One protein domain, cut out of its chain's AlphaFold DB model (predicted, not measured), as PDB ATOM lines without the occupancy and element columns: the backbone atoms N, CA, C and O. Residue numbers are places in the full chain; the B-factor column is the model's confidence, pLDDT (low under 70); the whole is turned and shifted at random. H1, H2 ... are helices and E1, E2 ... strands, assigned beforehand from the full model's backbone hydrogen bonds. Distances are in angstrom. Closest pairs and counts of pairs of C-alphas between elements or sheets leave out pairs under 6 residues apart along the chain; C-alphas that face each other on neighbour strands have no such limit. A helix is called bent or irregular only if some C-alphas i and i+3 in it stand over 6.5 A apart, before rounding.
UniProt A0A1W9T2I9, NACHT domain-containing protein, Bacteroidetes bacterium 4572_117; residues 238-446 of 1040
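What this domain is: This is residues 238 to 446 of the 1040 residues of the protein "NACHT domain-containing protein" of Bacteroidetes bacterium 4572_117 (UniProt A0A1W9T2I9). A strongly twisted sheet of seven strands makes the core, with helices over both sides: H2 and the long H3, round which the sheet curls, on one, and H5, H6 and H7 on the other. At one end residues 255 to 261, of which 256 to 261 belong to H1, stick out. The printed part has 209 residues, with seven named helices and seven named strands, which follow each other along the chain as E1 H1 H2 E2 H3 E3 H4 H5 E4 H6 E5 H7 E6 E7; the class is mixed, helices and strands, and of the neighbour strand pairs some are parallel and some antiparallel. The whole is compact, with a radius of gyration of the C-alphas of 17.4 A and spans of 55 by 40 by 34 A.

Where its parts are: Find C-alpha 238 at (39.915, 9.606, 8.246), where E1 begins; it runs to residue 242. The other strands are E2, residues 289 to 292, E3, 322 to 327, E4, 365 to 370, E5, 405 to 410, E6, 427 to 430, and E7, 436 to 445, which spans 27.5 A and ends at (40.978, 17.076, 6.634). The helices are H1, 256 to 263, H2, 269 to 278, H3, 299 to 317 and 27.1 A long, H4, 328 to 333, H5, 342 to 351, H6, 380 to 395 and 23.3 A long, and H7, 417 to 423.

How they stand to each other: Start at E5: E4 is its parallel neighbour on one side, with N 369 and O 407 at 2.8 A, and E2 on the other, with N 291 and O 408 at 2.9 A. E3 is parallel to E4, with N 368 and O 324 at 2.8 A. E3, H4 H5, E4 and E4, H6, E5 are strand-helix-strand units, parallel neighbours with helices between, both with right-handed crossovers. E7 is parallel to E2, N 292 and O 441 at 2.8 A, and antiparallel to E1, N 241 and O 440 at 2.9 A; E6 and E7 form a hairpin, N 439 and O 427 at 2.8 A. H2 is on the face opposite H5 and H7. H5 and H6 touch, the C-alphas of Val 342 and Ser 389 being closest at 5.8 A. H4 is irregular, C-alphas 329 and 332 being 7.8 A apart, and has 0 of 2 O i to N i+4 pairs within hydrogen-bond range but 2 of 3 O i to N i+3 pairs; H6 has 9 of 12, and H1, H2, H3, H5 and H7 have every O i to N i+4 pair within range.

The domain as a whole: The C-alphas farthest apart, of Gly 255 and Leu 358, are 56.9 A apart. The printed part has no cut; the links E1 to H1 and H5 to E4 are long. Mean pLDDT of the printed part is 85.1; look for values under 70 at, among others, residues 249 to 259.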
ATOM      1  N   ALA A 238      39.191   9.953   7.032       95.31
ATOM      2  CA  ALA A 238      39.915   9.606   8.246       95.31
ATOM      3  C   ALA A 238      40.635   8.259   8.128       95.31
ATOM      4  O   ALA A 238      40.531   7.550   7.126       95.31
ATOM      5  N   LYS A 239      41.371   7.916   9.186       93.62
ATOM      6  CA  LYS A 239      42.047   6.629   9.362       93.62
ATOM      7  C   LYS A 239      41.950   6.167  10.814       93.62
ATOM      8  O   LYS A 239      41.801   6.985  11.724       93.62
ATOM      9  N   TRP A 240      42.099   4.866  11.042       93.88
ATOM     10  CA  TRP A 240      42.338   4.334  12.383       93.88
ATOM     11  C   TRP A 240      43.736   4.736  12.865       93.88
ATOM     12  O   TRP A 240      44.722   4.510  12.162       93.88
ATOM     13  N   LYS A 241      43.834   5.309  14.071       92.12
ATOM     14  CA  LYS A 241      45.107   5.651  14.722       92.12
ATOM     15  C   LYS A 241      45.223   4.996  16.112       92.12
ATOM     16  O   LYS A 241      44.209   4.963  16.816       92.12
ATOM     17  N   PRO A 242      46.396   4.444  16.492       92.44
ATOM     18  CA  PRO A 242      46.592   3.833  17.807       92.44
ATOM     19  C   PRO A 242      46.389   4.840  18.935       92.44
ATOM     20  O   PRO A 242      46.783   5.999  18.812       92.44
ATOM     21  N   VAL A 243      45.816   4.395  20.053       91.50
ATOM     22  CA  VAL A 243      45.627   5.238  21.246       91.50
ATOM     23  C   VAL A 243      46.963   5.666  21.855       91.50
ATOM     24  O   VAL A 243      47.031   6.728  22.463       91.50
ATOM     25  N   GLU A 244      48.034   4.891  21.684       88.56
ATOM     26  CA  GLU A 244      49.390   5.267  22.107       88.56
ATOM     27  C   GLU A 244      49.869   6.572  21.454       88.56
ATOM     28  O   GLU A 244      50.521   7.373  22.119       88.56
ATOM     29  N   ASP A 245      49.449   6.827  20.214       86.06
ATOM     30  CA  ASP A 245      49.910   7.951  19.395       86.06
ATOM     31  C   ASP A 245      48.890   9.107  19.395       86.06
ATOM     32  O   ASP A 245      48.863   9.936  18.485       86.06
ATOM     33  N   PHE A 246      47.978   9.159  20.376       82.00
ATOM     34  CA  PHE A 246      46.863  10.115  20.351       82.00
ATOM     35  C   PHE A 246      47.305  11.586  20.412       82.00
ATOM     36  O   PHE A 246      46.573  12.442  19.922       82.00
ATOM     37  N   MET A 247      48.485  11.865  20.983       77.25
ATOM     38  CA  MET A 247      49.095  13.203  21.038       77.25
ATOM     39  C   MET A 247      49.988  13.509  19.831       77.25
ATOM     40  O   MET A 247      50.361  14.665  19.630       77.25
ATOM     41  N   ASP A 248      50.320  12.507  19.013       74.25
ATOM     42  CA  ASP A 248      51.172  12.717  17.851       74.25
ATOM     43  C   ASP A 248      50.397  13.492  16.786       74.25
ATOM     44  O   ASP A 248      49.347  13.056  16.300       74.25
ATOM     45  N   THR A 249      50.937  14.631  16.367       61.00
ATOM     46  CA  THR A 249      50.366  15.407  15.266       61.00
ATOM     47  C   THR A 249      50.577  14.664  13.947       61.00
ATOM     48  O   THR A 249      51.712  14.363  13.581       61.00
ATOM     49  N   ASP A 250      49.506  14.436  13.177       58.31
ATOM     50  CA  ASP A 250      49.572  13.862  11.814       58.31
ATOM     51  C   ASP A 250      50.203  14.837  10.772       58.31
ATOM     52  O   ASP A 250      50.084  14.637   9.561       58.31
ATOM     53  N   ASP A 251      50.874  15.899  11.231       57.38
ATOM     54  CA  ASP A 251      51.353  17.044  10.444       57.38
ATOM     55  C   ASP A 251      52.812  16.909   9.960       57.38
ATOM     56  O   ASP A 251      53.401  17.878   9.480       57.38
ATOM     57  N   VAL A 252      53.409  15.718  10.051       55.00
ATOM     58  CA  VAL A 252      54.766  15.478   9.534       55.00
ATOM     59  C   VAL A 252      54.755  15.566   7.998       55.00
ATOM     60  O   VAL A 252      54.114  14.761   7.320       55.00
ATOM     61  N   ASP A 253      55.451  16.560   7.431       53.88
ATOM     62  CA  ASP A 253      55.578  16.728   5.976       53.88
ATOM     63  C   ASP A 253      56.568  15.705   5.410       53.88
ATOM     64  O   ASP A 253      57.788  15.859   5.485       53.88
ATOM     65  N   PHE A 254      56.031  14.636   4.828       52.94
ATOM     66  CA  PHE A 254      56.816  13.571   4.207       52.94
ATOM     67  C   PHE A 254      57.212  13.862   2.746       52.94
ATOM     68  O   PHE A 254      57.812  13.002   2.093       52.94
ATOM     69  N   GLY A 255      56.890  15.041   2.200       57.88
ATOM     70  CA  GLY A 255      57.057  15.337   0.776       57.88
ATOM     71  C   GLY A 255      55.799  15.039  -0.060       57.88
ATOM     72  O   GLY A 255      54.850  14.400   0.397       57.88
ATOM     73  N   GLY A 256      55.790  15.504  -1.318       60.84
ATOM     74  CA  GLY A 256      54.600  15.466  -2.185       60.84
ATOM     75  C   GLY A 256      54.126  14.049  -2.520       60.84
ATOM     76  O   GLY A 256      52.966  13.733  -2.294       60.84
ATOM     77  N   LYS A 257      55.037  13.169  -2.965       61.94
ATOM     78  CA  LYS A 257      54.693  11.784  -3.347       61.94
ATOM     79  C   LYS A 257      54.134  10.955  -2.187       61.94
ATOM     80  O   LYS A 257      53.121  10.294  -2.347       61.94
ATOM     81  N   LYS A 258      54.756  11.038  -1.007       64.88
ATOM     82  CA  LYS A 258      54.285  10.307   0.181       64.88
ATOM     83  C   LYS A 258      52.925  10.803   0.675       64.88
ATOM     84  O   LYS A 258      52.143  10.009   1.172       64.88
ATOM     85  N   THR A 259      52.629  12.096   0.506       69.44
ATOM     86  CA  THR A 259      51.307  12.646   0.849       69.44
ATOM     87  C   THR A 259      50.205  12.016  -0.001       69.44
ATOM     88  O   THR A 259      49.180  11.629   0.542       69.44
ATOM     89  N   GLU A 260      50.421  11.875  -1.310       73.62
ATOM     90  CA  GLU A 260      49.435  11.270  -2.216       73.62
ATOM     91  C   GLU A 260      49.242   9.770  -1.914       73.62
ATOM     92  O   GLU A 260      48.108   9.310  -1.817       73.62
ATOM     93  N   GLU A 261      50.323   9.029  -1.637       76.25
ATOM     94  CA  GLU A 261      50.259   7.616  -1.212       76.25
ATOM     95  C   GLU A 261      49.524   7.412   0.128       76.25
ATOM     96  O   GLU A 261      48.901   6.372   0.356       76.25
ATOM     97  N   ASP A 262      49.610   8.376   1.048       77.56
ATOM     98  CA  ASP A 262      48.884   8.328   2.318       77.56
ATOM     99  C   ASP A 262      47.404   8.699   2.156       77.56
ATOM    100  O   ASP A 262      46.563   8.120   2.847       77.56
ATOM    101  N   GLU A 263      47.069   9.597   1.223       86.50
ATOM    102  CA  GLU A 263      45.680   9.940   0.886       86.50
ATOM    103  C   GLU A 263      44.910   8.749   0.298       86.50
ATOM    104  O   GLU A 263      43.719   8.598   0.572       86.50
ATOM    105  N   GLU A 264      45.581   7.852  -0.432       85.31
ATOM    106  CA  GLU A 264      44.970   6.633  -0.989       85.31
ATOM    107  C   GLU A 264      44.504   5.629   0.079       85.31
ATOM    108  O   GLU A 264      43.620   4.812  -0.183       85.31
ATOM    109  N   LYS A 265      45.071   5.685   1.290       88.12
ATOM    110  CA  LYS A 265      44.724   4.790   2.410       88.12
ATOM    111  C   LYS A 265      43.562   5.315   3.253       88.12
ATOM    112  O   LYS A 265      43.167   4.658   4.215       88.12
ATOM    113  N   LEU A 266      43.067   6.517   2.960       92.62
ATOM    114  CA  LEU A 266      42.010   7.149   3.738       92.62
ATOM    115  C   LEU A 266      40.647   6.534   3.430       92.62
ATOM    116  O   LEU A 266      40.312   6.237   2.282       92.62
ATOM    117  N   GLU A 267      39.810   6.446   4.458       95.12
ATOM    118  CA  GLU A 267      38.435   5.979   4.326       95.12
ATOM    119  C   GLU A 267      37.436   7.071   4.726       95.12
ATOM    120  O   GLU A 267      37.740   7.918   5.573       95.12
ATOM    121  N   PRO A 268      36.230   7.080   4.129       96.50
ATOM    122  CA  PRO A 268      35.123   7.892   4.618       96.50
ATOM    123  C   PRO A 268      34.866   7.658   6.104       96.50
ATOM    124  O   PRO A 268      34.752   6.506   6.532       96.50
ATOM    125  N   VAL A 269      34.711   8.730   6.882       96.62
ATOM    126  CA  VAL A 269      34.458   8.611   8.329       96.62
ATOM    127  C   VAL A 269      33.199   7.785   8.606       96.62
ATOM    128  O   VAL A 269      33.190   6.974   9.528       96.62
ATOM    129  N   GLU A 270      32.159   7.930   7.783       95.50
ATOM    130  CA  GLU A 270      30.903   7.187   7.916       95.50
ATOM    131  C   GLU A 270      31.126   5.672   7.815       95.50
ATOM    132  O   GLU A 270      30.513   4.907   8.557       95.50
ATOM    133  N   ARG A 271      32.055   5.229   6.956       94.81
ATOM    134  CA  ARG A 271      32.403   3.810   6.815       94.81
ATOM    135  C   ARG A 271      33.099   3.278   8.065       94.81
ATOM    136  O   ARG A 271      32.716   2.229   8.566       94.81
ATOM    137  N   LEU A 272      34.047   4.038   8.616       95.75
ATOM    138  CA  LEU A 272      34.749   3.669   9.849       95.75
ATOM    139  C   LEU A 272      33.801   3.608  11.061       95.75
ATOM    140  O   LEU A 272      33.948   2.743  11.927       95.75
ATOM    141  N   ILE A 273      32.807   4.505  11.115       95.75
ATOM    142  CA  ILE A 273      31.737   4.470  12.124       95.75
ATOM    143  C   ILE A 273      30.933   3.171  12.000       95.75
ATOM    144  O   ILE A 273      30.714   2.492  13.008       95.75
ATOM    145  N   GLU A 274      30.503   2.810  10.787       92.50
ATOM    146  CA  GLU A 274      29.777   1.557  10.562       92.50
ATOM    147  C   GLU A 274      30.626   0.338  10.928       92.50
ATOM    148  O   GLU A 274      30.144  -0.542  11.644       92.50
ATOM    149  N   ASP A 275      31.896   0.300  10.524       90.69
ATOM    150  CA  ASP A 275      32.810  -0.801  10.839       90.69
ATOM    151  C   ASP A 275      32.939  -1.012  12.358       90.69
ATOM    152  O   ASP A 275      32.862  -2.144  12.848       90.69
ATOM    153  N   TYR A 276      33.044   0.073  13.133       92.88
ATOM    154  CA  TYR A 276      33.110   0.011  14.594       92.88
ATOM    155  C   TYR A 276      31.838  -0.566  15.230       92.88
ATOM    156  O   TYR A 276      31.905  -1.470  16.073       92.88
ATOM    157  N   PHE A 277      30.664  -0.056  14.845       90.81
ATOM    158  CA  PHE A 277      29.408  -0.493  15.454       90.81
ATOM    159  C   PHE A 277      28.952  -1.874  14.951       90.81
ATOM    160  O   PHE A 277      28.299  -2.595  15.711       90.81
ATOM    161  N   ASN A 278      29.367  -2.302  13.753       86.06
ATOM    162  CA  ASN A 278      29.020  -3.610  13.182       86.06
ATOM    163  C   ASN A 278      29.911  -4.764  13.666       86.06
ATOM    164  O   ASN A 278      29.432  -5.898  13.725       86.06
ATOM    165  N   TYR A 279      31.152  -4.499  14.101       72.25
ATOM    166  CA  TYR A 279      32.084  -5.524  14.609       72.25
ATOM    167  C   TYR A 279      31.497  -6.377  15.757       72.25
ATOM    168  O   TYR A 279      31.841  -7.547  15.911       72.25
ATOM    169  N   GLN A 280      30.564  -5.816  16.542       66.56
ATOM    170  CA  GLN A 280      29.778  -6.515  17.571       66.56
ATOM    171  C   GLN A 280      28.369  -5.903  17.668       66.56
ATOM    172  O   GLN A 280      28.029  -5.254  18.663       66.56
ATOM    173  N   SER A 281      27.572  -6.071  16.614       64.62
ATOM    174  CA  SER A 281      26.311  -5.346  16.365       64.62
ATOM    175  C   SER A 281      25.196  -5.530  17.405       64.62
ATOM    176  O   SER A 281      24.260  -4.736  17.449       64.62
ATOM    177  N   GLN A 282      25.276  -6.550  18.266       63.66
ATOM    178  CA  GLN A 282      24.192  -6.904  19.192       63.66
ATOM    179  C   GLN A 282      24.225  -6.142  20.531       63.66
ATOM    180  O   GLN A 282      23.244  -6.180  21.276       63.66
ATOM    181  N   ASN A 283      25.337  -5.477  20.878       82.38
ATOM    182  CA  ASN A 283      25.451  -4.774  22.157       82.38
ATOM    183  C   ASN A 283      26.441  -3.599  22.119       82.38
ATOM    184  O   ASN A 283      27.653  -3.784  22.198       82.38
ATOM    185  N   ASN A 284      25.899  -2.388  22.095       84.94
ATOM    186  CA  ASN A 284      26.608  -1.113  22.168       84.94
ATOM    187  C   ASN A 284      26.556  -0.481  23.569       84.94
ATOM    188  O   ASN A 284      27.054   0.626  23.765       84.94
ATOM    189  N   VAL A 285      26.005  -1.178  24.570       83.56
ATOM    190  CA  VAL A 285      26.063  -0.718  25.965       83.56
ATOM    191  C   VAL A 285      27.530  -0.586  26.381       83.56
ATOM    192  O   VAL A 285      28.291  -1.546  26.283       83.56
ATOM    193  N   ASN A 286      27.914   0.592  26.871       83.88
ATOM    194  CA  ASN A 286      29.281   1.002  27.202       83.88
ATOM    195  C   ASN A 286      30.250   1.147  26.015       83.88
ATOM    196  O   ASN A 286      31.452   1.258  26.263       83.88
ATOM    197  N   LYS A 287      29.780   1.140  24.760       90.31
ATOM    198  CA  LYS A 287      30.607   1.535  23.611       90.31
ATOM    199  C   LYS A 287      30.567   3.048  23.437       90.31
ATOM    200  O   LYS A 287      29.483   3.637  23.468       90.31
ATOM    201  N   ILE A 288      31.733   3.651  23.236       94.25
ATOM    202  CA  ILE A 288      31.880   5.052  22.836       94.25
ATOM    203  C   ILE A 288      32.945   5.106  21.745       94.25
ATOM    204  O   ILE A 288      34.084   4.697  21.968       94.25
ATOM    205  N   LEU A 289      32.572   5.625  20.577       96.31
ATOM    206  CA  LEU A 289      33.508   5.868  19.487       96.31
ATOM    207  C   LEU A 289      34.088   7.276  19.609       96.31
ATOM    208  O   LEU A 289      33.338   8.249  19.672       96.31
ATOM    209  N   TYR A 290      35.414   7.384  19.593       96.88
ATOM    210  CA  TYR A 290      36.106   8.668  19.609       96.88
ATOM    211  C   TYR A 290      36.605   9.042  18.213       96.88
ATOM    212  O   TYR A 290      37.291   8.256  17.555       96.88
ATOM    213  N   ILE A 291      36.272  10.263  17.794       97.06
ATOM    214  CA  ILE A 291      36.771  10.901  16.576       97.06
ATOM    215  C   ILE A 291      37.671  12.061  16.995       97.06
ATOM    216  O   ILE A 291      37.198  13.111  17.438       97.06
ATOM    217  N   LEU A 292      38.978  11.880  16.858       93.06
ATOM    218  CA  LEU A 292      39.943  12.926  17.150       93.06
ATOM    219  C   LEU A 292      40.386  13.624  15.872       93.06
ATOM    220  O   LEU A 292      40.422  13.056  14.785       93.06
ATOM    221  N   GLY A 293      40.733  14.890  16.010       86.38
ATOM    222  CA  GLY A 293      41.317  15.661  14.931       86.38
ATOM    223  C   GLY A 293      41.782  17.003  15.448       86.38
ATOM    224  O   GLY A 293      41.137  17.606  16.309       86.38
ATOM    225  N   ASP A 294      42.883  17.490  14.898       76.56
ATOM    226  CA  ASP A 294      43.400  18.808  15.231       76.56
ATOM    227  C   ASP A 294      42.417  19.921  14.867       76.56
ATOM    228  O   ASP A 294      41.355  19.736  14.249       76.56
ATOM    229  N   PHE A 295      42.774  21.123  15.295       73.88
ATOM    230  CA  PHE A 295      42.024  22.316  14.971       73.88
ATOM    231  C   PHE A 295      41.850  22.486  13.449       73.88
ATOM    232  O   PHE A 295      42.795  22.322  12.674       73.88
ATOM    233  N   GLY A 296      40.636  22.847  13.027       75.31
ATOM    234  CA  GLY A 296      40.345  23.175  11.634       75.31
ATOM    235  C   GLY A 296      40.158  21.985  10.693       75.31
ATOM    236  O   GLY A 296      39.883  22.217   9.524       75.31
ATOM    237  N   LYS A 297      40.250  20.734  11.178       87.31
ATOM    238  CA  LYS A 297      40.059  19.508  10.372       87.31
ATOM    239  C   LYS A 297      38.596  19.144  10.061       87.31
ATOM    240  O   LYS A 297      38.350  18.139   9.408       87.31
ATOM    241  N   GLY A 298      37.624  19.934  10.529       88.19
ATOM    242  CA  GLY A 298      36.208  19.754  10.176       88.19
ATOM    243  C   GLY A 298      35.381  18.824  11.079       88.19
ATOM    244  O   GLY A 298      34.295  18.440  10.669       88.19
ATOM    245  N   LYS A 299      35.825  18.500  12.307       90.62
ATOM    246  CA  LYS A 299      35.082  17.642  13.269       90.62
ATOM    247  C   LYS A 299      33.603  18.030  13.424       90.62
ATOM    248  O   LYS A 299      32.720  17.208  13.204       90.62
ATOM    249  N   SER A 300      33.345  19.290  13.773       89.69
ATOM    250  CA  SER A 300      31.990  19.801  14.001       89.69
ATOM    251  C   SER A 300      31.163  19.856  12.723       89.69
ATOM    252  O   SER A 300      29.979  19.539  12.747       89.69
ATOM    253  N   VAL A 301      31.788  20.221  11.597       91.69
ATOM    254  CA  VAL A 301      31.133  20.243  10.279       91.69
ATOM    255  C   VAL A 301      30.689  18.833   9.892       91.69
ATOM    256  O   VAL A 301      29.539  18.646   9.515       91.69
ATOM    257  N   PHE A 302      31.558  17.835  10.079       96.00
ATOM    258  CA  PHE A 302      31.235  16.429   9.854       96.00
ATOM    259  C   PHE A 302      30.064  15.957  10.726       96.00
ATOM    260  O   PHE A 302      29.090  15.429  10.199       96.00
ATOM    261  N   LEU A 303      30.119  16.168  12.048       96.19
ATOM    262  CA  LEU A 303      29.055  15.733  12.961       96.19
ATOM    263  C   LEU A 303      27.704  16.380  12.627       96.19
ATOM    264  O   LEU A 303      26.683  15.697  12.632       96.19
ATOM    265  N   LYS A 304      27.699  17.682  12.314       95.00
ATOM    266  CA  LYS A 304      26.500  18.423  11.901       95.00
ATOM    267  C   LYS A 304      25.937  17.912  10.574       95.00
ATOM    268  O   LYS A 304      24.740  17.649  10.494       95.00
ATOM    269  N   HIS A 305      26.796  17.708   9.575       95.56
ATOM    270  CA  HIS A 305      26.411  17.133   8.286       95.56
ATOM    271  C   HIS A 305      25.847  15.716   8.449       95.56
ATOM    272  O   HIS A 305      24.798  15.393   7.896       95.56
ATOM    273  N   TYR A 306      26.491  14.878   9.266       96.38
ATOM    274  CA  TYR A 306      26.037  13.516   9.531       96.38
ATOM    275  C   TYR A 306      24.686  13.500  10.261       96.38
ATOM    276  O   TYR A 306      23.781  12.772   9.859       96.38
ATOM    277  N   ALA A 307      24.497  14.370  11.264       96.44
ATOM    278  CA  ALA A 307      23.205  14.560  11.925       96.44
ATOM    279  C   ALA A 307      22.114  14.971  10.927       96.44
ATOM    280  O   ALA A 307      21.014  14.417  10.942       96.44
ATOM    281  N   ALA A 308      22.426  15.916  10.040       94.38
ATOM    282  CA  ALA A 308      21.492  16.398   9.037       94.38
ATOM    283  C   ALA A 308      21.147  15.328   7.997       94.38
ATOM    284  O   ALA A 308      19.977  15.181   7.655       94.38
ATOM    285  N   SER A 309      22.129  14.562   7.518       92.56
ATOM    286  CA  SER A 309      21.930  13.457   6.575       92.56
ATOM    287  C   SER A 309      20.997  12.389   7.155       92.56
ATOM    288  O   SER A 309      19.998  12.042   6.525       92.56
ATOM    289  N   LEU A 310      21.233  11.973   8.402       92.38
ATOM    290  CA  LEU A 310      20.370  11.020   9.104       92.38
ATOM    291  C   LEU A 310      18.972  11.583   9.381       92.38
ATOM    292  O   LEU A 310      17.980  10.870   9.266       92.38
ATOM    293  N   ALA A 311      18.860  12.873   9.708       90.75
ATOM    294  CA  ALA A 311      17.564  13.510   9.920       90.75
ATOM    295  C   ALA A 311      16.766  13.599   8.613       90.75
ATOM    296  O   ALA A 311      15.551  13.410   8.626       90.75
ATOM    297  N   LYS A 312      17.438  13.862   7.481       84.69
ATOM    298  CA  LYS A 312      16.828  13.840   6.145       84.69
ATOM    299  C   LYS A 312      16.289  12.447   5.821       84.69
ATOM    300  O   LYS A 312      15.135  12.353   5.413       84.69
ATOM    301  N   GLU A 313      17.078  11.399   6.055       81.31
ATOM    302  CA  GLU A 313      16.654  10.004   5.874       81.31
ATOM    303  C   GLU A 313      15.444   9.674   6.759       81.31
ATOM    304  O   GLU A 313      14.410   9.250   6.249       81.31
ATOM    305  N   TYR A 314      15.514   9.975   8.060       83.62
ATOM    306  CA  TYR A 314      14.432   9.687   9.005       83.62
ATOM    307  C   TYR A 314      13.139  10.444   8.672       83.62
ATOM    308  O   TYR A 314      12.046   9.893   8.777       83.62
ATOM    309  N   LEU A 315      13.234  11.707   8.242       76.19
ATOM    310  CA  LEU A 315      12.074  12.484   7.792       76.19
ATOM    311  C   LEU A 315      11.441  11.912   6.514       76.19
ATOM    312  O   LEU A 315      10.253  12.125   6.291       76.19
ATOM    313  N   GLN A 316      12.218  11.233   5.665       68.75
ATOM    314  CA  GLN A 316      11.730  10.621   4.427       68.75
ATOM    315  C   GLN A 316      11.120   9.234   4.655       68.75
ATOM    316  O   GLN A 316      10.111   8.912   4.028       68.75
ATOM    317  N   THR A 317      11.730   8.410   5.508       70.12
ATOM    318  CA  THR A 317      11.373   6.989   5.658       70.12
ATOM    319  C   THR A 317      10.599   6.684   6.941       70.12
ATOM    320  O   THR A 317       9.929   5.660   7.004       70.12
ATOM    321  N   GLY A 318      10.689   7.540   7.967       67.62
ATOM    322  CA  GLY A 318      10.197   7.255   9.322       67.62
ATOM    323  C   GLY A 318      11.011   6.189  10.072       67.62
ATOM    324  O   GLY A 318      10.703   5.865  11.222       67.62
ATOM    325  N   GLU A 319      12.062   5.660   9.444       74.38
ATOM    326  CA  GLU A 319      12.904   4.569   9.928       74.38
ATOM    327  C   GLU A 319      14.390   4.972   9.896       74.38
ATOM    328  O   GLU A 319      14.767   6.015   9.365       74.38
ATOM    329  N   GLY A 320      15.255   4.155  10.502       83.50
ATOM    330  CA  GLY A 320      16.699   4.410  10.569       83.50
ATOM    331  C   GLY A 320      17.176   4.943  11.923       83.50
ATOM    332  O   GLY A 320      16.537   4.735  12.960       83.50
ATOM    333  N   LEU A 321      18.356   5.570  11.927       87.81
ATOM    334  CA  LEU A 321      18.961   6.145  13.130       87.81
ATOM    335  C   LEU A 321      18.360   7.522  13.419       87.81
ATOM    336  O   LEU A 321      18.367   8.394  12.559       87.81
ATOM    337  N   PHE A 322      17.899   7.735  14.648       92.25
ATOM    338  CA  PHE A 322      17.402   9.017  15.132       92.25
ATOM    339  C   PHE A 322      18.583   9.865  15.644       92.25
ATOM    340  O   PHE A 322      19.170   9.515  16.679       92.25
ATOM    341  N   PRO A 323      18.978  10.944  14.941       96.44
ATOM    342  CA  PRO A 323      20.189  11.685  15.269       96.44
ATOM    343  C   PRO A 323      19.950  12.706  16.379       96.44
ATOM    344  O   PRO A 323      18.992  13.472  16.338       96.44
ATOM    345  N   VAL A 324      20.864  12.763  17.346       97.31
ATOM    346  CA  VAL A 324      20.901  13.804  18.380       97.31
ATOM    347  C   VAL A 324      22.279  14.447  18.371       97.31
ATOM    348  O   VAL A 324      23.245  13.834  18.820       97.31
ATOM    349  N   TYR A 325      22.374  15.675  17.864       97.50
ATOM    350  CA  TYR A 325      23.587  16.487  17.962       97.50
ATOM    351  C   TYR A 325      23.577  17.303  19.258       97.50
ATOM    352  O   TYR A 325      22.599  17.995  19.548       97.50
ATOM    353  N   PHE A 326      24.671  17.238  20.017       95.69
ATOM    354  CA  PHE A 326      24.867  18.027  21.232       95.69
ATOM    355  C   PHE A 326      26.304  18.546  21.304       95.69
ATOM    356  O   PHE A 326      27.255  17.771  21.199       95.69
ATOM    357  N   ASN A 327      26.467  19.854  21.498       87.62
ATOM    358  CA  ASN A 327      27.778  20.479  21.630       87.62
ATOM    359  C   ASN A 327      28.138  20.644  23.112       87.62
ATOM    360  O   ASN A 327      27.412  21.304  23.857       87.62
ATOM    361  N   LEU A 328      29.268  20.069  23.532       84.81
ATOM    362  CA  LEU A 328      29.701  20.076  24.930       84.81
ATOM    363  C   LEU A 328      30.143  21.445  25.444       84.81
ATOM    364  O   LEU A 328      30.216  21.617  26.658       84.81
ATOM    365  N   ARG A 329      30.323  22.443  24.575       75.25
ATOM    366  CA  ARG A 329      30.456  23.842  25.004       75.25
ATOM    367  C   ARG A 329      29.271  24.293  25.866       75.25
ATOM    368  O   ARG A 329      29.442  25.090  26.782       75.25
ATOM    369  N   ASN A 330      28.090  23.722  25.622       78.69
ATOM    370  CA  ASN A 330      26.865  24.028  26.358       78.69
ATOM    371  C   ASN A 330      26.653  23.102  27.568       78.69
ATOM    372  O   ASN A 330      25.564  23.088  28.133       78.69
ATOM    373  N   PHE A 331      27.648  22.302  27.973       81.56
ATOM    374  CA  PHE A 331      27.490  21.302  29.035       81.56
ATOM    375  C   PHE A 331      26.983  21.901  30.356       81.56
ATOM    376  O   PHE A 331      26.117  21.307  30.990       81.56
ATOM    377  N   ASN A 332      27.473  23.084  30.739       78.88
ATOM    378  CA  ASN A 332      27.079  23.754  31.986       78.88
ATOM    379  C   ASN A 332      25.681  24.390  31.932       78.88
ATOM    380  O   ASN A 332      25.135  24.720  32.980       78.88
ATOM    381  N   ASN A 333      25.091  24.534  30.741       82.88
ATOM    382  CA  ASN A 333      23.752  25.109  30.583       82.88
ATOM    383  C   ASN A 333      22.654  24.119  31.005       82.88
ATOM    384  O   ASN A 333      21.501  24.513  31.154       82.88
ATOM    385  N   TYR A 334      23.013  22.845  31.192       89.12
ATOM    386  CA  TYR A 334      22.095  21.749  31.476       89.12
ATOM    387  C   TYR A 334      22.585  20.919  32.673       89.12
ATOM    388  O   TYR A 334      23.775  20.829  32.981       89.12
ATOM    389  N   SER A 335      21.660  20.270  33.369       87.88
ATOM    390  CA  SER A 335      21.932  19.477  34.561       87.88
ATOM    391  C   SER A 335      22.575  18.133  34.215       87.88
ATOM    392  O   SER A 335      21.937  17.191  33.743       87.88
ATOM    393  N   SER A 336      23.852  17.985  34.567       83.69
ATOM    394  CA  SER A 336      24.564  16.701  34.494       83.69
ATOM    395  C   SER A 336      24.027  15.639  35.466       83.69
ATOM    396  O   SER A 336      24.247  14.447  35.257       83.69
ATOM    397  N   SER A 337      23.298  16.065  36.503       83.38
ATOM    398  CA  SER A 337      22.669  15.200  37.511       83.38
ATOM    399  C   SER A 337      21.257  14.732  37.141       83.38
ATOM    400  O   SER A 337      20.620  14.017  37.917       83.38
ATOM    401  N   TYR A 338      20.759  15.123  35.964       88.06
ATOM    402  CA  TYR A 338      19.462  14.681  35.471       88.06
ATOM    403  C   TYR A 338      19.401  13.150  35.345       88.06
ATOM    404  O   TYR A 338      20.417  12.487  35.130       88.06
ATOM    405  N   LYS A 339      18.203  12.559  35.460       86.75
ATOM    406  CA  LYS A 339      17.989  11.097  35.579       86.75
ATOM    407  C   LYS A 339      18.721  10.262  34.515       86.75
ATOM    408  O   LYS A 339      19.153   9.146  34.802       86.75
ATOM    409  N   LEU A 340      18.834  10.784  33.294       90.69
ATOM    410  CA  LEU A 340      19.522  10.149  32.162       90.69
ATOM    411  C   LEU A 340      20.721  10.971  31.653       90.69
ATOM    412  O   LEU A 340      21.197  10.747  30.541       90.69
ATOM    413  N   GLY A 341      21.231  11.878  32.484       93.06
ATOM    414  CA  GLY A 341      22.354  12.759  32.187       93.06
ATOM    415  C   GLY A 341      21.983  13.986  31.355       93.06
ATOM    416  O   GLY A 341      20.822  14.216  31.012       93.06
ATOM    417  N   VAL A 342      23.016  14.752  31.006       94.94
ATOM    418  CA  VAL A 342      22.920  16.088  30.391       94.94
ATOM    419  C   VAL A 342      22.147  16.109  29.067       94.94
ATOM    420  O   VAL A 342      21.411  17.046  28.790       94.94
ATOM    421  N   ILE A 343      22.261  15.053  28.254       94.56
ATOM    422  CA  ILE A 343      21.608  14.981  26.936       94.56
ATOM    423  C   ILE A 343      20.087  14.895  27.087       94.56
ATOM    424  O   ILE A 343      19.353  15.472  26.291       94.56
ATOM    425  N   ALA A 344      19.606  14.166  28.097       93.69
ATOM    426  CA  ALA A 344      18.174  14.062  28.347       93.69
ATOM    427  C   ALA A 344      17.598  15.391  28.848       93.69
ATOM    428  O   ALA A 344      16.519  15.771  28.408       93.69
ATOM    429  N   ASP A 345      18.339  16.108  29.697       94.62
ATOM    430  CA  ASP A 345      17.945  17.441  30.161       94.62
ATOM    431  C   ASP A 345      17.899  18.460  29.014       94.62
ATOM    432  O   ASP A 345      16.937  19.209  28.890       94.62
ATOM    433  N   TYR A 346      18.886  18.419  28.112       94.00
ATOM    434  CA  TYR A 346      18.896  19.211  26.879       94.00
ATOM    435  C   TYR A 346      17.654  18.952  26.014       94.00
ATOM    436  O   TYR A 346      16.974  19.889  25.601       94.00
ATOM    437  N   LEU A 347      17.324  17.681  25.759       91.81
ATOM    438  CA  LEU A 347      16.159  17.321  24.946       91.81
ATOM    439  C   LEU A 347      14.839  17.767  25.586       91.81
ATOM    440  O   LEU A 347      13.924  18.196  24.882       91.81
ATOM    441  N   GLU A 348      14.728  17.678  26.908       91.38
ATOM    442  CA  GLU A 348      13.523  18.088  27.622       91.38
ATOM    443  C   GLU A 348      13.395  19.611  27.724       91.38
ATOM    444  O   GLU A 348      12.316  20.143  27.475       91.38
ATOM    445  N   THR A 349      14.490  20.318  28.009       87.31
ATOM    446  CA  THR A 349      14.501  21.777  28.182       87.31
ATOM    447  C   THR A 349      14.294  22.517  26.861       87.31
ATOM    448  O   THR A 349      13.466  23.422  26.792       87.31
ATOM    449  N   GLU A 350      15.000  22.119  25.799       86.12
ATOM    450  CA  GLU A 350      14.955  22.825  24.510       86.12
ATOM    451  C   GLU A 350      13.764  22.405  23.642       86.12
ATOM    452  O   GLU A 350      13.209  23.214  22.899       86.12
ATOM    453  N   PHE A 351      13.355  21.133  23.725       85.19
ATOM    454  CA  PHE A 351      12.365  20.555  22.810       85.19
ATOM    455  C   PHE A 351      11.140  19.957  23.499       85.19
ATOM    456  O   PHE A 351      10.239  19.476  22.812       85.19
ATOM    457  N   GLY A 352      11.088  19.914  24.833       83.88
ATOM    458  CA  GLY A 352      10.019  19.212  25.552       83.88
ATOM    459  C   GLY A 352      10.024  17.695  25.323       83.88
ATOM    460  O   GLY A 352       8.995  17.039  25.506       83.88
ATOM    461  N   ILE A 353      11.147  17.115  24.880       88.62
ATOM    462  CA  ILE A 353      11.257  15.689  24.558       88.62
ATOM    463  C   ILE A 353      11.733  14.909  25.784       88.62
ATOM    464  O   ILE A 353      12.923  14.826  26.079       88.62
ATOM    465  N   GLN A 354      10.794  14.233  26.446       89.56
ATOM    466  CA  GLN A 354      11.104  13.218  27.456       89.56
ATOM    467  C   GLN A 354      11.518  11.908  26.781       89.56
ATOM    468  O   GLN A 354      10.680  11.134  26.300       89.56
ATOM    469  N   ILE A 355      12.826  11.654  26.733       88.81
ATOM    470  CA  ILE A 355      13.398  10.530  25.978       88.81
ATOM    471  C   ILE A 355      13.013   9.143  26.530       88.81
ATOM    472  O   ILE A 355      13.012   8.164  25.786       88.81
ATOM    473  N   ASP A 356      12.632   9.034  27.807       87.06
ATOM    474  CA  ASP A 356      12.159   7.789  28.429       87.06
ATOM    475  C   ASP A 356      10.642   7.560  28.308       87.06
ATOM    476  O   ASP A 356      10.134   6.523  28.751       87.06
ATOM    477  N   SER A 357       9.916   8.470  27.654       87.81
ATOM    478  CA  SER A 357       8.500   8.289  27.326       87.81
ATOM    479  C   SER A 357       8.285   7.153  26.316       87.81
ATOM    480  O   SER A 357       9.143   6.863  25.484       87.81
ATOM    481  N   LEU A 358       7.101   6.525  26.328       80.88
ATOM    482  CA  LEU A 358       6.765   5.394  25.440       80.88
ATOM    483  C   LEU A 358       6.989   5.685  23.945       80.88
ATOM    484  O   LEU A 358       7.283   4.768  23.183       80.88
ATOM    485  N   ARG A 359       6.864   6.952  23.537       81.75
ATOM    486  CA  ARG A 359       7.041   7.398  22.150       81.75
ATOM    487  C   ARG A 359       8.508   7.413  21.710       81.75
ATOM    488  O   ARG A 359       8.804   7.074  20.567       81.75
ATOM    489  N   PHE A 360       9.410   7.833  22.594       86.44
ATOM    490  CA  PHE A 360      10.820   8.076  22.272       86.44
ATOM    491  C   PHE A 360      11.730   6.931  22.738       86.44
ATOM    492  O   PHE A 360      12.655   6.550  22.028       86.44
ATOM    493  N   LYS A 361      11.387   6.263  23.844       84.56
ATOM    494  CA  LYS A 361      12.179   5.198  24.481       84.56
ATOM    495  C   LYS A 361      12.581   4.039  23.561       84.56
ATOM    496  O   LYS A 361      13.542   3.333  23.857       84.56
ATOM    497  N   HIS A 362      11.838   3.789  22.483       81.88
ATOM    498  CA  HIS A 362      12.066   2.661  21.573       81.88
ATOM    499  C   HIS A 362      12.669   3.042  20.212       81.88
ATOM    500  O   HIS A 362      12.772   2.179  19.340       81.88
ATOM    501  N   LYS A 363      13.093   4.295  20.027       85.62
ATOM    502  CA  LYS A 363      13.814   4.713  18.819       85.62
ATOM    503  C   LYS A 363      15.277   4.275  18.880       85.62
ATOM    504  O   LYS A 363      15.843   4.160  19.963       85.62
ATOM    505  N   ASN A 364      15.870   4.046  17.712       87.31
ATOM    506  CA  ASN A 364      17.274   3.673  17.575       87.31
ATOM    507  C   ASN A 364      18.125   4.940  17.444       87.31
ATOM    508  O   ASN A 364      18.110   5.584  16.399       87.31
ATOM    509  N   TYR A 365      18.825   5.330  18.504       93.06
ATOM    510  CA  TYR A 365      19.499   6.626  18.575       93.06
ATOM    511  C   TYR A 365      20.951   6.580  18.101       93.06
ATOM    512  O   TYR A 365      21.685   5.623  18.365       93.06
ATOM    513  N   VAL A 366      21.401   7.689  17.516       95.56
ATOM    514  CA  VAL A 366      22.821   8.041  17.450       95.56
ATOM    515  C   VAL A 366      23.046   9.401  18.099       95.56
ATOM    516  O   VAL A 366      22.504  10.419  17.672       95.56
ATOM    517  N   PHE A 367      23.847   9.402  19.158       97.44
ATOM    518  CA  PHE A 367      24.233  10.593  19.899       97.44
ATOM    519  C   PHE A 367      25.580  11.088  19.370       97.44
ATOM    520  O   PHE A 367      26.603  10.414  19.514       97.44
ATOM    521  N   LEU A 368      25.549  12.253  18.731       98.19
ATOM    522  CA  LEU A 368      26.664  12.933  18.086       98.19
ATOM    523  C   LEU A 368      27.123  14.063  19.008       98.19
ATOM    524  O   LEU A 368      26.551  15.154  19.010       98.19
ATOM    525  N   ILE A 369      28.118  13.765  19.838       97.88
ATOM    526  CA  ILE A 369      28.587  14.648  20.902       97.88
ATOM    527  C   ILE A 369      29.845  15.371  20.438       97.88
ATOM    528  O   ILE A 369      30.871  14.750  20.164       97.88
ATOM    529  N   ASP A 370      29.757  16.688  20.329       92.06
ATOM    530  CA  ASP A 370      30.801  17.512  19.736       92.06
ATOM    531  C   ASP A 370      31.659  18.207  20.799       92.06
ATOM    532  O   ASP A 370      31.130  18.723  21.782       92.06
ATOM    533  N   SER A 371      32.967  18.287  20.544       82.75
ATOM    534  CA  SER A 371      33.918  19.176  21.229       82.75
ATOM    535  C   SER A 371      34.115  18.892  22.726       82.75
ATOM    536  O   SER A 371      33.932  19.767  23.569       82.75
ATOM    537  N   LEU A 372      34.544  17.673  23.082       86.56
ATOM    538  CA  LEU A 372      34.888  17.322  24.474       86.56
ATOM    539  C   LEU A 372      35.978  18.223  25.071       86.56
ATOM    540  O   LEU A 372      35.924  18.552  26.255       86.56
ATOM    541  N   ASP A 373      36.926  18.665  24.250       74.62
ATOM    542  CA  ASP A 373      37.957  19.640  24.613       74.62
ATOM    543  C   ASP A 373      37.408  21.036  24.969       74.62
ATOM    544  O   ASP A 373      38.137  21.852  25.524       74.62
ATOM    545  N   GLU A 374      36.126  21.302  24.706       70.94
ATOM    546  CA  GLU A 374      35.435  22.555  25.035       70.94
ATOM    547  C   GLU A 374      34.397  22.381  26.160       70.94
ATOM    548  O   GLU A 374      33.613  23.286  26.432       70.94
ATOM    549  N   SER A 375      34.403  21.239  26.860       73.31
ATOM    550  CA  SER A 375      33.450  20.925  27.942       73.31
ATOM    551  C   SER A 375      33.680  21.680  29.264       73.31
ATOM    552  O   SER A 375      32.951  21.470  30.232       73.31
ATOM    553  N   GLY A 376      34.679  22.570  29.325       66.50
ATOM    554  CA  GLY A 376      34.980  23.397  30.494       66.50
ATOM    555  C   GLY A 376      36.332  23.076  31.136       66.50
ATOM    556  O   GLY A 376      37.380  23.244  30.517       66.50
ATOM    557  N   ASP A 377      36.348  22.723  32.426       65.94
ATOM    558  CA  ASP A 377      37.580  22.256  33.077       65.94
ATOM    559  C   ASP A 377      38.008  20.905  32.495       65.94
ATOM    560  O   ASP A 377      37.241  19.946  32.517       65.94
ATOM    561  N   LEU A 378      39.241  20.829  31.998       70.06
ATOM    562  CA  LEU A 378      39.780  19.618  31.386       70.06
ATOM    563  C   LEU A 378      40.454  18.695  32.402       70.06
ATOM    564  O   LEU A 378      41.041  17.706  31.999       70.06
ATOM    565  N   SER A 379      40.392  18.972  33.709       72.75
ATOM    566  CA  SER A 379      40.924  18.051  34.719       72.75
ATOM    567  C   SER A 379      40.328  16.641  34.589       72.75
ATOM    568  O   SER A 379      39.161  16.470  34.232       72.75
ATOM    569  N   LYS A 380      41.109  15.612  34.950       78.06
ATOM    570  CA  LYS A 380      40.672  14.208  34.867       78.06
ATOM    571  C   LYS A 380      39.305  13.982  35.528       78.06
ATOM    572  O   LYS A 380      38.436  13.372  34.925       78.06
ATOM    573  N   SER A 381      39.096  14.518  36.732       82.56
ATOM    574  CA  SER A 381      37.820  14.404  37.450       82.56
ATOM    575  C   SER A 381      36.655  15.074  36.725       82.56
ATOM    576  O   SER A 381      35.545  14.555  36.745       82.56
ATOM    577  N   SER A 382      36.897  16.221  36.088       81.31
ATOM    578  CA  SER A 382      35.871  16.939  35.334       81.31
ATOM    579  C   SER A 382      35.472  16.162  34.077       81.31
ATOM    580  O   SER A 382      34.290  15.900  33.861       81.31
ATOM    581  N   ILE A 383      36.453  15.673  33.312       86.31
ATOM    582  CA  ILE A 383      36.203  14.840  32.128       86.31
ATOM    583  C   ILE A 383      35.489  13.538  32.499       86.31
ATOM    584  O   ILE A 383      34.539  13.143  31.822       86.31
ATOM    585  N   ASP A 384      35.882  12.893  33.600       90.25
ATOM    586  CA  ASP A 384      35.213  11.688  34.096       90.25
ATOM    587  C   ASP A 384      33.721  11.961  34.393       90.25
ATOM    588  O   ASP A 384      32.861  11.149  34.036       90.25
ATOM    589  N   ASN A 385      33.390  13.125  34.967       90.12
ATOM    590  CA  ASN A 385      32.006  13.541  35.218       90.12
ATOM    591  C   ASN A 385      31.227  13.788  33.918       90.12
ATOM    592  O   ASN A 385      30.102  13.301  33.776       90.12
ATOM    593  N   VAL A 386      31.825  14.498  32.956       90.31
ATOM    594  CA  VAL A 386      31.218  14.773  31.642       90.31
ATOM    595  C   VAL A 386      30.887  13.463  30.922       90.31
ATOM    596  O   VAL A 386      29.741  13.242  30.525       90.31
ATOM    597  N   ILE A 387      31.856  12.548  30.821       94.06
ATOM    598  CA  ILE A 387      31.670  11.251  30.157       94.06
ATOM    599  C   ILE A 387      30.638  10.389  30.891       94.06
ATOM    600  O   ILE A 387      29.813   9.739  30.247       94.06
ATOM    601  N   THR A 388      30.626  10.404  32.226       92.94
ATOM    602  CA  THR A 388      29.626   9.669  33.021       92.94
ATOM    603  C   THR A 388      28.209  10.192  32.769       92.94
ATOM    604  O   THR A 388      27.278   9.400  32.590       92.94
ATOM    605  N   SER A 389      28.045  11.513  32.682       94.62
ATOM    606  CA  SER A 389      26.773  12.151  32.338       94.62
ATOM    607  C   SER A 389      26.310  11.765  30.928       94.62
ATOM    608  O   SER A 389      25.197  11.271  30.766       94.62
ATOM    609  N   ILE A 390      27.180  11.860  29.915       94.19
ATOM    610  CA  ILE A 390      26.872  11.445  28.530       94.19
ATOM    611  C   ILE A 390      26.458   9.972  28.481       94.19
ATOM    612  O   ILE A 390      25.446   9.611  27.884       94.19
ATOM    613  N   LYS A 391      27.224   9.103  29.145       91.50
ATOM    614  CA  LYS A 391      26.997   7.654  29.161       91.50
ATOM    615  C   LYS A 391      25.678   7.269  29.826       91.50
ATOM    616  O   LYS A 391      25.121   6.218  29.504       91.50
ATOM    617  N   SER A 392      25.146   8.112  30.711       90.81
ATOM    618  CA  SER A 392      23.882   7.855  31.405       90.81
ATOM    619  C   SER A 392      22.698   7.704  30.445       90.81
ATOM    620  O   SER A 392      21.777   6.943  30.750       90.81
ATOM    621  N   ILE A 393      22.772   8.295  29.247       90.00
ATOM    622  CA  ILE A 393      21.751   8.155  28.202       90.00
ATOM    623  C   ILE A 393      21.605   6.707  27.712       90.00
ATOM    624  O   ILE A 393      20.529   6.278  27.307       90.00
ATOM    625  N   GLN A 394      22.650   5.881  27.827       88.00
ATOM    626  CA  GLN A 394      22.579   4.461  27.461       88.00
ATOM    627  C   GLN A 394      21.684   3.646  28.416       88.00
ATOM    628  O   GLN A 394      21.367   2.489  28.138       88.00
ATOM    629  N   ASN A 395      21.240   4.236  29.534       87.00
ATOM    630  CA  ASN A 395      20.349   3.596  30.500       87.00
ATOM    631  C   ASN A 395      18.849   3.749  30.173       87.00
ATOM    632  O   ASN A 395      18.046   3.214  30.939       87.00
ATOM    633  N   ILE A 396      18.460   4.416  29.070       86.50
ATOM    634  CA  ILE A 396      17.048   4.597  28.648       86.50
ATOM    635  C   ILE A 396      16.275   3.264  28.665       86.50
ATOM    636  O   ILE A 396      15.209   3.157  29.276       86.50
ATOM    637  N   ASP A 397      16.819   2.228  28.016       79.88
ATOM    638  CA  ASP A 397      16.298   0.859  28.071       79.88
ATOM    639  C   ASP A 397      17.407  -0.167  27.785       79.88
ATOM    640  O   ASP A 397      17.663  -0.540  26.639       79.88
ATOM    641  N   LYS A 398      18.047  -0.671  28.848       72.06
ATOM    642  CA  LYS A 398      19.141  -1.660  28.753       72.06
ATOM    643  C   LYS A 398      18.729  -2.985  28.106       72.06
ATOM    644  O   LYS A 398      19.598  -3.755  27.702       72.06
ATOM    645  N   SER A 399      17.429  -3.283  28.059       69.94
ATOM    646  CA  SER A 399      16.915  -4.549  27.537       69.94
ATOM    647  C   SER A 399      16.612  -4.477  26.042       69.94
ATOM    648  O   SER A 399      16.934  -5.417  25.320       69.94
ATOM    649  N   LYS A 400      16.047  -3.355  25.575       66.88
ATOM    650  CA  LYS A 400      15.548  -3.198  24.200       66.88
ATOM    651  C   LYS A 400      16.390  -2.280  23.317       66.88
ATOM    652  O   LYS A 400      16.378  -2.467  22.111       66.88
ATOM    653  N   GLN A 401      17.131  -1.326  23.882       68.88
ATOM    654  CA  GLN A 401      17.891  -0.322  23.120       68.88
ATOM    655  C   GLN A 401      19.401  -0.494  23.283       68.88
ATOM    656  O   GLN A 401      20.140   0.425  23.632       68.88
ATOM    657  N   ARG A 402      19.874  -1.715  23.020       76.69
ATOM    658  CA  ARG A 402      21.303  -2.054  23.087       76.69
ATOM    659  C   ARG A 402      22.072  -1.612  21.846       76.69
ATOM    660  O   ARG A 402      23.281  -1.766  21.834       76.69
ATOM    661  N   THR A 403      21.407  -1.086  20.822       82.50
ATOM    662  CA  THR A 403      22.018  -0.695  19.542       82.50
ATOM    663  C   THR A 403      22.343   0.792  19.445       82.50
ATOM    664  O   THR A 403      23.046   1.177  18.511       82.50
ATOM    665  N   ASN A 404      21.909   1.609  20.415       89.69
ATOM    666  CA  ASN A 404      22.180   3.046  20.434       89.69
ATOM    667  C   ASN A 404      23.680   3.334  20.298       89.69
ATOM    668  O   ASN A 404      24.517   2.685  20.933       89.69
ATOM    669  N   ARG A 405      24.013   4.318  19.465       93.44
ATOM    670  CA  ARG A 405      25.389   4.688  19.120       93.44
ATOM    671  C   ARG A 405      25.766   5.979  19.844       93.44
ATOM    672  O   ARG A 405      24.969   6.909  19.889       93.44
ATOM    673  N   VAL A 406      26.973   6.043  20.406       96.06
ATOM    674  CA  VAL A 406      27.526   7.264  21.018       96.06
ATOM    675  C   VAL A 406      28.868   7.558  20.368       96.06
ATOM    676  O   VAL A 406      29.770   6.716  20.397       96.06
ATOM    677  N   ILE A 407      28.976   8.740  19.770       98.00
ATOM    678  CA  ILE A 407      30.162   9.215  19.062       98.00
ATOM    679  C   ILE A 407      30.574  10.537  19.700       98.00
ATOM    680  O   ILE A 407      29.748  11.440  19.812       98.00
ATOM    681  N   ILE A 408      31.832  10.643  20.124       97.75
ATOM    682  CA  ILE A 408      32.387  11.843  20.756       97.75
ATOM    683  C   ILE A 408      33.529  12.378  19.897       97.75
ATOM    684  O   ILE A 408      34.463  11.636  19.581       97.75
ATOM    685  N   SER A 409      33.486  13.663  19.540       95.31
ATOM    686  CA  SER A 409      34.625  14.346  18.924       95.31
ATOM    687  C   SER A 409      35.463  15.112  19.949       95.31
ATOM    688  O   SER A 409      34.948  15.617  20.949       95.31
ATOM    689  N   SER A 410      36.772  15.209  19.700       88.25
ATOM    690  CA  SER A 410      37.675  16.014  20.532       88.25
ATOM    691  C   SER A 410      38.964  16.401  19.801       88.25
ATOM    692  O   SER A 410      39.370  15.752  18.835       88.25
ATOM    693  N   ARG A 411      39.651  17.443  20.277       84.06
ATOM    694  CA  ARG A 411      41.109  17.590  20.093       84.06
ATOM    695  C   ARG A 411      41.877  16.646  21.040       84.06
ATOM    696  O   ARG A 411      41.323  16.276  22.080       84.06
ATOM    697  N   PRO A 412      43.125  16.257  20.720       81.88
ATOM    698  CA  PRO A 412      44.014  15.604  21.682       81.88
ATOM    699  C   PRO A 412      44.337  16.519  22.874       81.88
ATOM    700  O   PRO A 412      44.616  17.701  22.676       81.88
ATOM    701  N   PHE A 413      44.299  15.989  24.102       75.94
ATOM    702  CA  PHE A 413      44.740  16.693  25.314       75.94
ATOM    703  C   PHE A 413      45.165  15.716  26.429       75.94
ATOM    704  O   PHE A 413      44.590  14.637  26.577       75.94
ATOM    705  N   ASP A 414      46.135  16.112  27.263       65.06
ATOM    706  CA  ASP A 414      46.772  15.233  28.268       65.06
ATOM    707  C   ASP A 414      45.924  14.948  29.521       65.06
ATOM    708  O   ASP A 414      46.202  14.037  30.305       65.06
ATOM    709  N   ALA A 415      44.872  15.727  29.745       64.12
ATOM    710  CA  ALA A 415      44.163  15.804  31.017       64.12
ATOM    711  C   ALA A 415      43.083  14.709  31.213       64.12
ATOM    712  O   ALA A 415      41.967  14.950  31.658       64.12
ATOM    713  N   GLY A 416      43.438  13.453  30.919       73.25
ATOM    714  CA  GLY A 416      42.619  12.267  31.215       73.25
ATOM    715  C   GLY A 416      41.982  11.583  30.003       73.25
ATOM    716  O   GLY A 416      41.505  10.456  30.152       73.25
ATOM    717  N   LEU A 417      42.056  12.189  28.811       85.31
ATOM    718  CA  LEU A 417      41.515  11.633  27.564       85.31
ATOM    719  C   LEU A 417      42.060  10.231  27.261       85.31
ATOM    720  O   LEU A 417      41.287   9.346  26.907       85.31
ATOM    721  N   TYR A 418      43.357   9.991  27.487       87.81
ATOM    722  CA  TYR A 418      43.988   8.681  27.275       87.81
ATOM    723  C   TYR A 418      43.240   7.533  27.974       87.81
ATOM    724  O   TYR A 418      42.974   6.493  27.376       87.81
ATOM    725  N   ASN A 419      42.832   7.738  29.232       88.12
ATOM    726  CA  ASN A 419      42.087   6.721  29.977       88.12
ATOM    727  C   ASN A 419      40.697   6.505  29.370       88.12
ATOM    728  O   ASN A 419      40.224   5.372  29.299       88.12
ATOM    729  N   GLN A 420      40.053   7.577  28.908       92.25
ATOM    730  CA  GLN A 420      38.729   7.514  28.294       92.25
ATOM    731  C   GLN A 420      38.758   6.787  26.946       92.25
ATOM    732  O   GLN A 420      37.891   5.950  26.701       92.25
ATOM    733  N   LEU A 421      39.795   6.995  26.130       91.25
ATOM    734  CA  LEU A 421      39.993   6.264  24.874       91.25
ATOM    735  C   LEU A 421      40.083   4.743  25.093       91.25
ATOM    736  O   LEU A 421      39.616   3.977  24.256       91.25
ATOM    737  N   LYS A 422      40.616   4.295  26.239       91.00
ATOM    738  CA  LYS A 422      40.744   2.865  26.574       91.00
ATOM    739  C   LYS A 422      39.528   2.269  27.298       91.00
ATOM    740  O   LYS A 422      39.309   1.063  27.232       91.00
ATOM    741  N   SER A 423      38.718   3.083  27.978       85.56
ATOM    742  CA  SER A 423      37.737   2.601  28.972       85.56
ATOM    743  C   SER A 423      36.350   2.224  28.424       85.56
ATOM    744  O   SER A 423      35.507   1.754  29.192       85.56
ATOM    745  N   HIS A 424      36.084   2.393  27.121       88.69
ATOM    746  CA  HIS A 424      34.733   2.233  26.544       88.69
ATOM    747  C   HIS A 424      34.696   1.382  25.269       88.69
ATOM    748  O   HIS A 424      34.085   1.764  24.274       88.69
ATOM    749  N   HIS A 425      35.325   0.205  25.325       89.00
ATOM    750  CA  HIS A 425      35.395  -0.763  24.218       89.00
ATOM    751  C   HIS A 425      35.951  -0.141  22.923       89.00
ATOM    752  O   HIS A 425      35.222  -0.030  21.931       89.00
ATOM    753  N   PRO A 426      37.222   0.291  22.922       90.06
ATOM    754  CA  PRO A 426      37.855   0.833  21.724       90.06
ATOM    755  C   PRO A 426      37.897  -0.191  20.586       90.06
ATOM    756  O   PRO A 426      37.751  -1.398  20.798       90.06
ATOM    757  N   HIS A 427      38.108   0.295  19.363       90.69
ATOM    758  CA  HIS A 427      38.335  -0.584  18.224       90.69
ATOM    759  C   HIS A 427      39.669  -1.319  18.404       90.69
ATOM    760  O   HIS A 427      40.657  -0.697  18.784       90.69
ATOM    761  N   ILE A 428      39.708  -2.630  18.151       89.50
ATOM    762  CA  ILE A 428      40.910  -3.445  18.354       89.50
ATOM    763  C   ILE A 428      41.375  -4.012  17.017       89.50
ATOM    764  O   ILE A 428      40.668  -4.809  16.402       89.50
ATOM    765  N   ILE A 429      42.600  -3.664  16.618       88.31
ATOM    766  CA  ILE A 429      43.274  -4.245  15.450       88.31
ATOM    767  C   ILE A 429      44.522  -4.982  15.938       88.31
ATOM    768  O   ILE A 429      45.242  -4.510  16.821       88.31
ATOM    769  N   LYS A 430      44.777  -6.175  15.387       87.12
ATOM    770  CA  LYS A 430      45.990  -6.936  15.697       87.12
ATOM    771  C   LYS A 430      47.171  -6.403  14.898       87.12
ATOM    772  O   LYS A 430      47.094  -6.309  13.677       87.12
ATOM    773  N   ASN A 431      48.274  -6.108  15.578       82.94
ATOM    774  CA  ASN A 431      49.512  -5.706  14.913       82.94
ATOM    775  C   ASN A 431      50.230  -6.895  14.242       82.94
ATOM    776  O   ASN A 431      49.819  -8.047  14.387       82.94
ATOM    777  N   GLY A 432      51.352  -6.630  13.561       77.69
ATOM    778  CA  GLY A 432      52.169  -7.655  12.887       77.69
ATOM    779  C   GLY A 432      52.727  -8.764  13.798       77.69
ATOM    780  O   GLY A 432      53.205  -9.779  13.302       77.69
ATOM    781  N   PHE A 433      52.621  -8.606  15.121       79.19
ATOM    782  CA  PHE A 433      53.000  -9.595  16.135       79.19
ATOM    783  C   PHE A 433      51.785 -10.265  16.804       79.19
ATOM    784  O   PHE A 433      51.934 -10.954  17.811       79.19
ATOM    785  N   GLY A 434      50.571 -10.038  16.291       82.12
ATOM    786  CA  GLY A 434      49.328 -10.607  16.815       82.12
ATOM    787  C   GLY A 434      48.818  -9.980  18.118       82.12
ATOM    788  O   GLY A 434      47.882 -10.522  18.708       82.12
ATOM    789  N   ARG A 435      49.399  -8.861  18.577       85.25
ATOM    790  CA  ARG A 435      48.957  -8.146  19.786       85.25
ATOM    791  C   ARG A 435      47.770  -7.245  19.467       85.25
ATOM    792  O   ARG A 435      47.779  -6.567  18.443       85.25
ATOM    793  N   ASN A 436      46.788  -7.225  20.362       89.25
ATOM    794  CA  ASN A 436      45.654  -6.307  20.298       89.25
ATOM    795  C   ASN A 436      46.141  -4.884  20.600       89.25
ATOM    796  O   ASN A 436      46.737  -4.669  21.651       89.25
ATOM    797  N   ILE A 437      45.896  -3.950  19.684       91.38
ATOM    798  CA  ILE A 437      46.138  -2.517  19.876       91.38
ATOM    799  C   ILE A 437      44.789  -1.802  19.818       91.38
ATOM    800  O   ILE A 437      43.948  -2.153  18.987       91.38
ATOM    801  N   GLU A 438      44.577  -0.834  20.710       93.19
ATOM    802  CA  GLU A 438      43.375  -0.003  20.740       93.19
ATOM    803  C   GLU A 438      43.480   1.179  19.765       93.19
ATOM    804  O   GLU A 438      44.509   1.847  19.697       93.19
ATOM    805  N   TYR A 439      42.400   1.474  19.039       93.69
ATOM    806  CA  TYR A 439      42.351   2.522  18.018       93.69
ATOM    807  C   TYR A 439      41.182   3.493  18.214       93.69
ATOM    808  O   TYR A 439      40.106   3.123  18.695       93.69
ATOM    809  N   PHE A 440      41.391   4.726  17.751       94.69
ATOM    810  CA  PHE A 440      40.374   5.763  17.557       94.69
ATOM    811  C   PHE A 440      40.382   6.251  16.095       94.69
ATOM    812  O   PHE A 440      41.304   5.942  15.334       94.69
ATOM    813  N   ILE A 441      39.365   7.014  15.683       96.12
ATOM    814  CA  ILE A 441      39.312   7.605  14.336       96.12
ATOM    815  C   ILE A 441      40.064   8.940  14.345       96.12
ATOM    816  O   ILE A 441      39.646   9.862  15.041       96.12
ATOM    817  N   SER A 442      41.137   9.068  13.559       94.25
ATOM    818  CA  SER A 442      41.845  10.339  13.336       94.25
ATOM    819  C   SER A 442      41.379  10.989  12.034       94.25
ATOM    820  O   SER A 442      41.548  10.408  10.957       94.25
ATOM    821  N   LEU A 443      40.802  12.191  12.115       93.56
ATOM    822  CA  LEU A 443      40.427  12.970  10.936       93.56
ATOM    823  C   LEU A 443      41.662  13.461  10.180       93.56
ATOM    824  O   LEU A 443      42.619  13.968  10.772       93.56
ATOM    825  N   TYR A 444      41.587  13.383   8.853       91.06
ATOM    826  CA  TYR A 444      42.640  13.868   7.967       91.06
ATOM    827  C   TYR A 444      42.475  15.360   7.634       91.06
ATOM    828  O   TYR A 444      43.411  16.138   7.816       91.06
ATOM    829  N   GLY A 445      41.268  15.763   7.219       91.25
ATOM    830  CA  GLY A 445      40.978  17.076   6.634       91.25
ATOM    831  C   GLY A 445      40.713  16.971   5.126       91.25
ATOM    832  O   GLY A 445      40.217  15.947   4.660       91.25
ATOM    833  N   PHE A 446      41.029  18.015   4.363       93.00
ATOM    834  CA  PHE A 446      40.981  18.002   2.903       93.00
ATOM    835  C   PHE A 446      42.169  17.252   2.310       93.00
ATOM    836  O   PHE A 446      43.325  17.526   2.632       93.00
TER     837      PHE A 446